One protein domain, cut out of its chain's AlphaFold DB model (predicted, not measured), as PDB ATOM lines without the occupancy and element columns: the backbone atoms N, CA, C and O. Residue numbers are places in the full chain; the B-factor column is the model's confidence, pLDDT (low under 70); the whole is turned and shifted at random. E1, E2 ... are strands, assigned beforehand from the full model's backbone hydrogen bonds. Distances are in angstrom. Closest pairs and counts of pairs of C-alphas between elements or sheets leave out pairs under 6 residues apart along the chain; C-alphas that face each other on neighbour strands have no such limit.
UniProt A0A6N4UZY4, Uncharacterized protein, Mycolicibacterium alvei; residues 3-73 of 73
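What this domain is: This is residues 3 to 73 of the 73 residues of an uncharacterized protein of Mycolicibacterium alvei (UniProt A0A6N4UZY4). One strongly twisted sheet folds over, with the long hairpin of E3 and E4 across from E1, E2 and E5, and the two parts join where E3 begins beside E1. The 71 printed residues include no named helix and five named strands, E1 to E5 in chain order, with under half of the residues; the class is all strand. The branched sheet is antiparallel. The whole is compact, radius of gyration of the C-alphas 11.1 A, spanning 30 by 25 by 21 A.

How they stand to each other: Residues 3 to 4 pair antiparallel with residues 69 to 70 of E5, residues 69 to 72. E1, residues 13 to 18, has E2, residues 24 to 26, and E3, residues 32 to 44, on one side and E5 on the other side. Within hydrogen-bond range are N 17 and O 25 of the hairpin E1 and E2, 3.0 A, N 14 and O 32, 2.9 A, and N 18 and O 69, 2.8 A. E3 bends by 99 degrees at residue 41 and forms a hairpin with E4, residues 47 to 54; N 38 and O 51 are 2.9 A apart. E1 and E4 are apart.

Where its parts are: E1 begins at C-alpha 13 (29.507, 8.821, -37.984) and E5 ends at C-alpha 72 (25.819, 5.643, -35.959). E3 is 22.3 A long and E4 21.4 A from first to last C-alpha.

The domain as a whole: The printed part has no cut. The link from E4 to E5 is long, 14 residues. No printed residue is under pLDDT 70.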
ATOM      1  N   LYS A   3      21.863   5.667 -31.349       96.69
ATOM      2  CA  LYS A   3      22.345   6.500 -30.231       96.69
ATOM      3  C   LYS A   3      21.408   7.701 -30.049       96.69
ATOM      4  O   LYS A   3      21.023   8.298 -31.059       96.69
ATOM      5  N   PRO A   4      20.991   8.071 -28.824       95.94
ATOM      6  CA  PRO A   4      20.192   9.276 -28.613       95.94
ATOM      7  C   PRO A   4      20.909  10.511 -29.163       95.94
ATOM      8  O   PRO A   4      22.123  10.635 -29.031       95.94
ATOM      9  N   ILE A   5      20.172  11.451 -29.763       95.06
ATOM     10  CA  ILE A   5      20.796  12.647 -30.363       95.06
ATOM     11  C   ILE A   5      21.543  13.486 -29.321       95.06
ATOM     12  O   ILE A   5      22.568  14.082 -29.638       95.06
ATOM     13  N   ALA A   6      21.040  13.517 -28.086       92.00
ATOM     14  CA  ALA A   6      21.673  14.223 -26.975       92.00
ATOM     15  C   ALA A   6      23.021  13.612 -26.549       92.00
ATOM     16  O   ALA A   6      23.812  14.306 -25.921       92.00
ATOM     17  N   ASP A   7      23.279  12.358 -26.923       95.88
ATOM     18  CA  ASP A   7      24.484  11.618 -26.551       95.88
ATOM     19  C   ASP A   7      25.493  11.548 -27.708       95.88
ATOM     20  O   ASP A   7      26.515  10.878 -27.590       95.88
ATOM     21  N   LEU A   8      25.217  12.193 -28.848       96.31
ATOM     22  CA  LEU A   8      26.162  12.245 -29.964       96.31
ATOM     23  C   LEU A   8      27.436  12.988 -29.563       96.31
ATOM     24  O   LEU A   8      27.396  14.081 -28.997       96.31
ATOM     25  N   GLU A   9      28.571  12.409 -29.929       96.56
ATOM     26  CA  GLU A   9      29.901  12.892 -29.580       96.56
ATOM     27  C   GLU A   9      30.717  13.179 -30.838       96.56
ATOM     28  O   GLU A   9      30.412  12.713 -31.938       96.56
ATOM     29  N   ALA A  10      31.781  13.965 -30.678       96.38
ATOM     30  CA  ALA A  10      32.716  14.211 -31.766       96.38
ATOM     31  C   ALA A  10      33.334  12.887 -32.252       96.38
ATOM     32  O   ALA A  10      33.817  12.096 -31.444       96.38
ATOM     33  N   GLY A  11      33.339  12.669 -33.568       95.94
ATOM     34  CA  GLY A  11      33.819  11.436 -34.198       95.94
ATOM     35  C   GLY A  11      32.727  10.404 -34.506       95.94
ATOM     36  O   GLY A  11      32.971   9.508 -35.313       95.94
ATOM     37  N   ASP A  12      31.517  10.539 -33.946       97.12
ATOM     38  CA  ASP A  12      30.389   9.678 -34.323       97.12
ATOM     39  C   ASP A  12      30.053   9.872 -35.813       97.12
ATOM     40  O   ASP A  12      29.897  11.001 -36.288       97.12
ATOM     41  N   VAL A  13      29.892   8.776 -36.563       96.12
ATOM     42  CA  VAL A  13      29.507   8.821 -37.984       96.12
ATOM     43  C   VAL A  13      28.023   8.519 -38.130       96.12
ATOM     44  O   VAL A  13      27.602   7.365 -38.094       96.12
ATOM     45  N   VAL A  14      27.219   9.562 -38.337       96.00
ATOM     46  CA  VAL A  14      25.762   9.460 -38.482       96.00
ATOM     47  C   VAL A  14      25.391   9.089 -39.916       96.00
ATOM     48  O   VAL A  14      25.727   9.807 -40.864       96.00
ATOM     49  N   VAL A  15      24.638   7.999 -40.083       95.50
ATOM     50  CA  VAL A  15      24.152   7.515 -41.391       95.50
ATOM     51  C   VAL A  15      22.676   7.830 -41.638       95.50
ATOM     52  O   VAL A  15      22.276   8.125 -42.771       95.50
ATOM     53  N   SER A  16      21.862   7.816 -40.584       95.75
ATOM     54  CA  SER A  16      20.434   8.118 -40.638       95.75
ATOM     55  C   SER A  16      19.962   8.739 -39.322       95.75
ATOM     56  O   SER A  16      20.620   8.629 -38.288       95.75
ATOM     57  N   LEU A  17      18.830   9.435 -39.369       95.81
ATOM     58  CA  LEU A  17      18.123   9.893 -38.175       95.81
ATOM     59  C   LEU A  17      16.909   8.992 -37.938       95.81
ATOM     60  O   LEU A  17      16.325   8.467 -38.891       95.81
ATOM     61  N   VAL A  18      16.524   8.827 -36.677       96.00
ATOM     62  CA  VAL A  18      15.404   7.980 -36.255       96.00
ATOM     63  C   VAL A  18      14.359   8.838 -35.552       96.00
ATOM     64  O   VAL A  18      14.668   9.580 -34.614       96.00
ATOM     65  N   TRP A  19      13.115   8.746 -36.015       93.88
ATOM     66  CA  TRP A  19      11.980   9.500 -35.485       93.88
ATOM     67  C   TRP A  19      11.246   8.722 -34.380       93.88
ATOM     68  O   TRP A  19      11.458   7.517 -34.235       93.88
ATOM     69  N   PRO A  20      10.383   9.380 -33.578       92.00
ATOM     70  CA  PRO A  20       9.627   8.731 -32.503       92.00
ATOM     71  C   PRO A  20       8.756   7.556 -32.965       92.00
ATOM     72  O   PRO A  20       8.456   6.666 -32.178       92.00
ATOM     73  N   ASP A  21       8.358   7.548 -34.238       93.25
ATOM     74  CA  ASP A  21       7.613   6.466 -34.888       93.25
ATOM     75  C   ASP A  21       8.499   5.263 -35.284       93.25
ATOM     76  O   ASP A  21       8.007   4.287 -35.846       93.25
ATOM     77  N   GLY A  22       9.807   5.327 -35.012       92.06
ATOM     78  CA  GLY A  22      10.804   4.331 -35.405       92.06
ATOM     79  C   GLY A  22      11.244   4.436 -36.868       92.06
ATOM     80  O   GLY A  22      12.073   3.642 -37.320       92.06
ATOM     81  N   CYS A  23      10.720   5.403 -37.626       95.31
ATOM     82  CA  CYS A  23      11.082   5.592 -39.021       95.31
ATOM     83  C   CYS A  23      12.512   6.126 -39.131       95.31
ATOM     84  O   CYS A  23      12.885   7.101 -38.474       95.31
ATOM     85  N   ARG A  24      13.309   5.500 -40.002       95.38
ATOM     86  CA  ARG A  24      14.677   5.927 -40.309       95.38
ATOM     87  C   ARG A  24      14.681   6.758 -41.577       95.38
ATOM     88  O   ARG A  24      14.180   6.317 -42.612       95.38
ATOM     89  N   ARG A  25      15.279   7.947 -41.528       94.31
ATOM     90  CA  ARG A  25      15.464   8.785 -42.720       94.31
ATOM     91  C   ARG A  25      16.947   8.997 -42.962       94.31
ATOM     92  O   ARG A  25      17.662   9.525 -42.112       94.31
ATOM     93  N   ALA A  26      17.393   8.572 -44.139       91.19
ATOM     94  CA  ALA A  26      18.779   8.701 -44.558       91.19
ATOM     95  C   ALA A  26      19.199  10.174 -44.645       91.19
ATOM     96  O   ALA A  26      18.423  11.041 -45.064       91.19
ATOM     97  N   ILE A  27      20.457  10.455 -44.298       89.94
ATOM     98  CA  ILE A  27      21.002  11.806 -44.422       89.94
ATOM     99  C   ILE A  27      21.182  12.159 -45.901       89.94
ATOM    100  O   ILE A  27      21.897  11.492 -46.654       89.94
ATOM    101  N   ARG A  28      20.578  13.271 -46.331       86.19
ATOM    102  CA  ARG A  28      20.808  13.808 -47.676       86.19
ATOM    103  C   ARG A  28      22.285  14.178 -47.845       86.19
ATOM    104  O   ARG A  28      22.829  14.953 -47.058       86.19
ATOM    105  N   GLY A  29      22.908  13.661 -48.903       87.31
ATOM    106  CA  GLY A  29      24.348  13.800 -49.149       87.31
ATOM    107  C   GLY A  29      25.199  12.682 -48.534       87.31
ATOM    108  O   GLY A  29      26.418  12.705 -48.698       87.31
ATOM    109  N   GLY A  30      24.571  11.703 -47.881       90.62
ATOM    110  CA  GLY A  30      25.231  10.554 -47.274       90.62
ATOM    111  C   GLY A  30      25.709  10.809 -45.842       90.62
ATOM    112  O   GLY A  30      25.453  11.886 -45.293       90.62
ATOM    113  N   PRO A  31      26.405   9.821 -45.253       93.69
ATOM    114  CA  PRO A  31      26.882   9.886 -43.879       93.69
ATOM    115  C   PRO A  31      27.825  11.063 -43.618       93.69
ATOM    116  O   PRO A  31      28.517  11.547 -44.530       93.69
ATOM    117  N   PHE A  32      27.859  11.510 -42.366       94.81
ATOM    118  CA  PHE A  32      28.752  12.572 -41.915       94.81
ATOM    119  C   PHE A  32      29.243  12.322 -40.490       94.81
ATOM    120  O   PHE A  32      28.540  11.736 -39.673       94.81
ATOM    121  N   GLU A  33      30.455  12.791 -40.220       96.19
ATOM    122  CA  GLU A  33      31.067  12.761 -38.896       96.19
ATOM    123  C   GLU A  33      30.625  13.984 -38.086       96.19
ATOM    124  O   GLU A  33      30.596  15.108 -38.605       96.19
ATOM    125  N   VAL A  34      30.268  13.761 -36.825       96.50
ATOM    126  CA  VAL A  34      29.859  14.797 -35.877       96.50
ATOM    127  C   VAL A  34      31.095  15.511 -35.332       96.50
ATOM    128  O   VAL A  34      32.077  14.879 -34.958       96.50
ATOM    129  N   ALA A  35      31.040  16.841 -35.258       96.69
ATOM    130  CA  ALA A  35      32.006  17.652 -34.516       96.69
ATOM    131  C   ALA A  35      31.472  18.076 -33.147       96.69
ATOM    132  O   ALA A  35      32.208  18.056 -32.164       96.69
ATOM    133  N   SER A  36      30.207  18.483 -33.082       95.56
ATOM    134  CA  SER A  36      29.544  18.888 -31.844       95.56
ATOM    135  C   SER A  36      28.024  18.836 -31.993       95.56
ATOM    136  O   SER A  36      27.486  18.759 -33.102       95.56
ATOM    137  N   ILE A  37      27.327  18.909 -30.861       95.00
ATOM    138  CA  ILE A  37      25.886  19.148 -30.796       95.00
ATOM    139  C   ILE A  37      25.622  20.481 -30.100       95.00
ATOM    140  O   ILE A  37      26.233  20.801 -29.082       95.00
ATOM    141  N   GLU A  38      24.716  21.274 -30.662       93.81
ATOM    142  CA  GLU A  38      24.402  22.617 -30.178       93.81
ATOM    143  C   GLU A  38      22.881  22.782 -30.037       93.81
ATOM    144  O   GLU A  38      22.144  22.536 -31.001       93.81
ATOM    145  N   PRO A  39      22.367  23.232 -28.878       89.94
ATOM    146  CA  PRO A  39      20.986  23.683 -28.793       89.94
ATOM    147  C   PRO A  39      20.833  24.961 -29.623       89.94
ATOM    148  O   PRO A  39      21.612  25.902 -29.481       89.94
ATOM    149  N   THR A  40      19.820  25.026 -30.485       89.25
ATOM    150  CA  THR A  40      19.640  26.203 -31.356       89.25
ATOM    151  C   THR A  40      18.830  27.315 -30.692       89.25
ATOM    152  O   THR A  40      18.777  28.427 -31.209       89.25
ATOM    153  N   GLY A  41      18.133  27.005 -29.591       87.69
ATOM    154  CA  GLY A  41      17.086  27.852 -29.002       87.69
ATOM    155  C   GLY A  41      15.787  27.902 -29.825       87.69
ATOM    156  O   GLY A  41      14.782  28.442 -29.365       87.69
ATOM    157  N   GLY A  42      15.788  27.327 -31.030       89.50
ATOM    158  CA  GLY A  42      14.640  27.246 -31.923       89.50
ATOM    159  C   GLY A  42      13.742  26.049 -31.629       89.50
ATOM    160  O   GLY A  42      14.129  25.091 -30.959       89.50
ATOM    161  N   HIS A  43      12.529  26.105 -32.174       89.94
ATOM    162  CA  HIS A  43      11.563  25.013 -32.129       89.94
ATOM    163  C   HIS A  43      11.051  24.731 -33.542       89.94
ATOM    164  O   HIS A  43      10.822  25.657 -34.321       89.94
ATOM    165  N   TRP A  44      10.847  23.458 -33.865       85.31
ATOM    166  CA  TRP A  44      10.217  22.999 -35.099       85.31
ATOM    167  C   TRP A  44       8.974  22.200 -34.744       85.31
ATOM    168  O   TRP A  44       9.080  21.212 -34.023       85.31
ATOM    169  N   GLU A  45       7.804  22.644 -35.206       87.75
ATOM    170  CA  GLU A  45       6.519  21.986 -34.911       87.75
ATOM    171  C   GLU A  45       6.310  21.713 -33.404       87.75
ATOM    172  O   GLU A  45       5.764  20.694 -33.000       87.75
ATOM    173  N   GLY A  46       6.779  22.632 -32.552       85.62
ATOM    174  CA  GLY A  46       6.684  22.514 -31.092       85.62
ATOM    175  C   GLY A  46       7.789  21.684 -30.425       85.62
ATOM    176  O   GLY A  46       7.825  21.623 -29.200       85.62
ATOM    177  N   VAL A  47       8.720  21.098 -31.184       86.12
ATOM    178  CA  VAL A  47       9.857  20.333 -30.648       86.12
ATOM    179  C   VAL A  47      11.124  21.183 -30.647       86.12
ATOM    180  O   VAL A  47      11.440  21.829 -31.646       86.12
ATOM    181  N   ALA A  48      11.873  21.171 -29.542       87.62
ATOM    182  CA  ALA A  48      13.156  21.862 -29.452       87.62
ATOM    183  C   ALA A  48      14.138  21.352 -30.521       87.62
ATOM    184  O   ALA A  48      14.283  20.147 -30.741       87.62
ATOM    185  N   GLN A  49      14.810  22.277 -31.201       90.88
ATOM    186  CA  GLN A  49      15.794  21.942 -32.221       90.88
ATOM    187  C   GLN A  49      17.196  21.800 -31.625       90.88
ATOM    188  O   GLN A  49      17.737  22.714 -31.001       90.88
ATOM    189  N   THR A  50      17.819  20.669 -31.939       92.88
ATOM    190  CA  THR A  50      19.251  20.437 -31.745       92.88
ATOM    191  C   THR A  50      19.938  20.438 -33.103       92.88
ATOM    192  O   THR A  50      19.496  19.752 -34.034       92.88
ATOM    193  N   ARG A  51      21.010  21.218 -33.225       94.62
ATOM    194  CA  ARG A  51      21.911  21.209 -34.375       94.62
ATOM    195  C   ARG A  51      23.008  20.182 -34.129       94.62
ATOM    196  O   ARG A  51      23.626  20.174 -33.073       94.62
ATOM    197  N   ILE A  52      23.250  19.347 -35.125       95.25
ATOM    198  CA  ILE A  52      24.367  18.415 -35.195       95.25
ATOM    199  C   ILE A  52      25.368  19.032 -36.169       95.25
ATOM    200  O   ILE A  52      25.101  19.122 -37.374       95.25
ATOM    201  N   VAL A  53      26.479  19.524 -35.631       94.69
ATOM    202  CA  VAL A  53      27.531  20.197 -36.395       94.69
ATOM    203  C   VAL A  53      28.394  19.143 -37.068       94.69
ATOM    204  O   VAL A  53      28.849  18.199 -36.420       94.69
ATOM    205  N   ALA A  54      28.618  19.286 -38.372       94.00
ATOM    206  CA  ALA A  54      29.434  18.339 -39.123       94.00
ATOM    207  C   ALA A  54      30.928  18.694 -39.030       94.00
ATOM    208  O   ALA A  54      31.304  19.858 -39.142       94.00
ATOM    209  N   ALA A  55      31.800  17.690 -38.892       90.88
ATOM    210  CA  ALA A  55      33.249  17.902 -38.799       90.88
ATOM    211  C   ALA A  55      33.892  18.373 -40.114       90.88
ATOM    212  O   ALA A  55      34.865  19.131 -40.118       90.88
ATOM    213  N   GLY A  56      33.344  17.969 -41.261       86.56
ATOM    214  CA  GLY A  56      33.859  18.377 -42.566       86.56
ATOM    215  C   GLY A  56      33.320  19.736 -43.015       86.56
ATOM    216  O   GLY A  56      32.120  19.869 -43.216       86.56
ATOM    217  N   ARG A  57      34.194  20.707 -43.332       72.06
ATOM    218  CA  ARG A  57      33.800  22.028 -43.892       72.06
ATOM    219  C   ARG A  57      32.933  21.961 -45.159       72.06
ATOM    220  O   ARG A  57      32.210  22.906 -45.450       72.06
ATOM    221  N   ALA A  58      33.029  20.878 -45.931       76.25
ATOM    222  CA  ALA A  58      32.212  20.656 -47.128       76.25
ATOM    223  C   ALA A  58      30.818  20.072 -46.817       76.25
ATOM    224  O   ALA A  58      29.990  19.915 -47.716       76.25
ATOM    225  N   ARG A  59      30.554  19.707 -45.559       80.75
ATOM    226  CA  ARG A  59      29.265  19.202 -45.094       80.75
ATOM    227  C   ARG A  59      28.499  20.338 -44.432       80.75
ATOM    228  O   ARG A  59      29.035  21.074 -43.617       80.75
ATOM    229  N   ALA A  60      27.230  20.466 -44.801       81.00
ATOM    230  CA  ALA A  60      26.313  21.339 -44.088       81.00
ATOM    231  C   ALA A  60      25.850  20.649 -42.805       81.00
ATOM    232  O   ALA A  60      25.584  19.442 -42.823       81.00
ATOM    233  N   ASP A  61      25.677  21.432 -41.747       85.88
ATOM    234  CA  ASP A  61      25.122  20.949 -40.488       85.88
ATOM    235  C   ASP A  61      23.731  20.345 -40.676       85.88
ATOM    236  O   ASP A  61      23.044  20.527 -41.699       85.88
ATOM    237  N   ARG A  62      23.317  19.584 -39.670       86.94
ATOM    238  CA  ARG A  62      22.018  18.924 -39.643       86.94
ATOM    239  C   ARG A  62      21.226  19.384 -38.437       86.94
ATOM    240  O   ARG A  62      21.783  19.778 -37.422       86.94
ATOM    241  N   TYR A  63      19.911  19.330 -38.567       88.44
ATOM    242  CA  TYR A  63      18.992  19.637 -37.482       88.44
ATOM    243  C   TYR A  63      18.148  18.402 -37.220       88.44
ATOM    244  O   TYR A  63      17.595  17.824 -38.158       88.44
ATOM    245  N   ALA A  64      18.066  18.002 -35.954       84.50
ATOM    246  CA  ALA A  64      17.336  16.813 -35.536       84.50
ATOM    247  C   ALA A  64      15.838  16.902 -35.866       84.50
ATOM    248  O   ALA A  64      15.249  15.913 -36.289       84.50
ATOM    249  N   ASN A  65      15.232  18.089 -35.724       87.56
ATOM    250  CA  ASN A  65      13.844  18.389 -36.110       87.56
ATOM    251  C   ASN A  65      12.844  17.288 -35.712       87.56
ATOM    252  O   ASN A  65      12.108  16.761 -36.548       87.56
ATOM    253  N   GLY A  66      12.858  16.910 -34.434       86.44
ATOM    254  CA  GLY A  66      11.972  15.879 -33.896       86.44
ATOM    255  C   GLY A  66      12.493  14.447 -33.987       86.44
ATOM    256  O   GLY A  66      11.866  13.565 -33.410       86.44
ATOM    257  N   ALA A  67      13.633  14.193 -34.635       92.75
ATOM    258  CA  ALA A  67      14.345  12.932 -34.462       92.75
ATOM    259  C   ALA A  67      14.787  12.766 -32.997       92.75
ATOM    260  O   ALA A  67      15.135  13.740 -32.328       92.75
ATOM    261  N   THR A  68      14.761  11.531 -32.500       94.12
ATOM    262  CA  THR A  68      15.132  11.196 -31.114       94.12
ATOM    263  C   THR A  68      16.490  10.511 -31.044       94.12
ATOM    264  O   THR A  68      17.238  10.726 -30.090       94.12
ATOM    265  N   HIS A  69      16.830   9.729 -32.071       96.69
ATOM    266  CA  HIS A  69      18.087   8.996 -32.167       96.69
ATOM    267  C   HIS A  69      18.743   9.221 -33.530       96.69
ATOM    268  O   HIS A  69      18.104   9.640 -34.499       96.69
ATOM    269  N   ALA A  70      20.028   8.920 -33.598       96.81
ATOM    270  CA  ALA A  70      20.797   8.803 -34.817       96.81
ATOM    271  C   ALA A  70      21.325   7.373 -34.930       96.81
ATOM    272  O   ALA A  70      21.780   6.786 -33.949       96.81
ATOM    273  N   GLU A  71      21.277   6.820 -36.131       97.25
ATOM    274  CA  GLU A  71      22.005   5.599 -36.443       97.25
ATOM    275  C   GLU A  71      23.467   5.982 -36.695       97.25
ATOM    276  O   GLU A  71      23.762   6.757 -37.612       97.25
ATOM    277  N   VAL A  72      24.367   5.455 -35.868       96.25
ATOM    278  CA  VAL A  72      25.819   5.643 -35.959       96.25
ATOM    279  C   VAL A  72      26.513   4.361 -36.419       96.25
ATOM    280  O   VAL A  72      26.073   3.261 -36.065       96.25
ATOM    281  N   GLN A  73      27.551   4.492 -37.246       93.88
ATOM    282  CA  GLN A  73      28.388   3.373 -37.707       93.88
ATOM    283  C   GLN A  73      29.409   2.931 -36.668       93.88
ATOM    284  O   GLN A  73      29.996   3.816 -36.012       93.88
TER     285      GLN A  73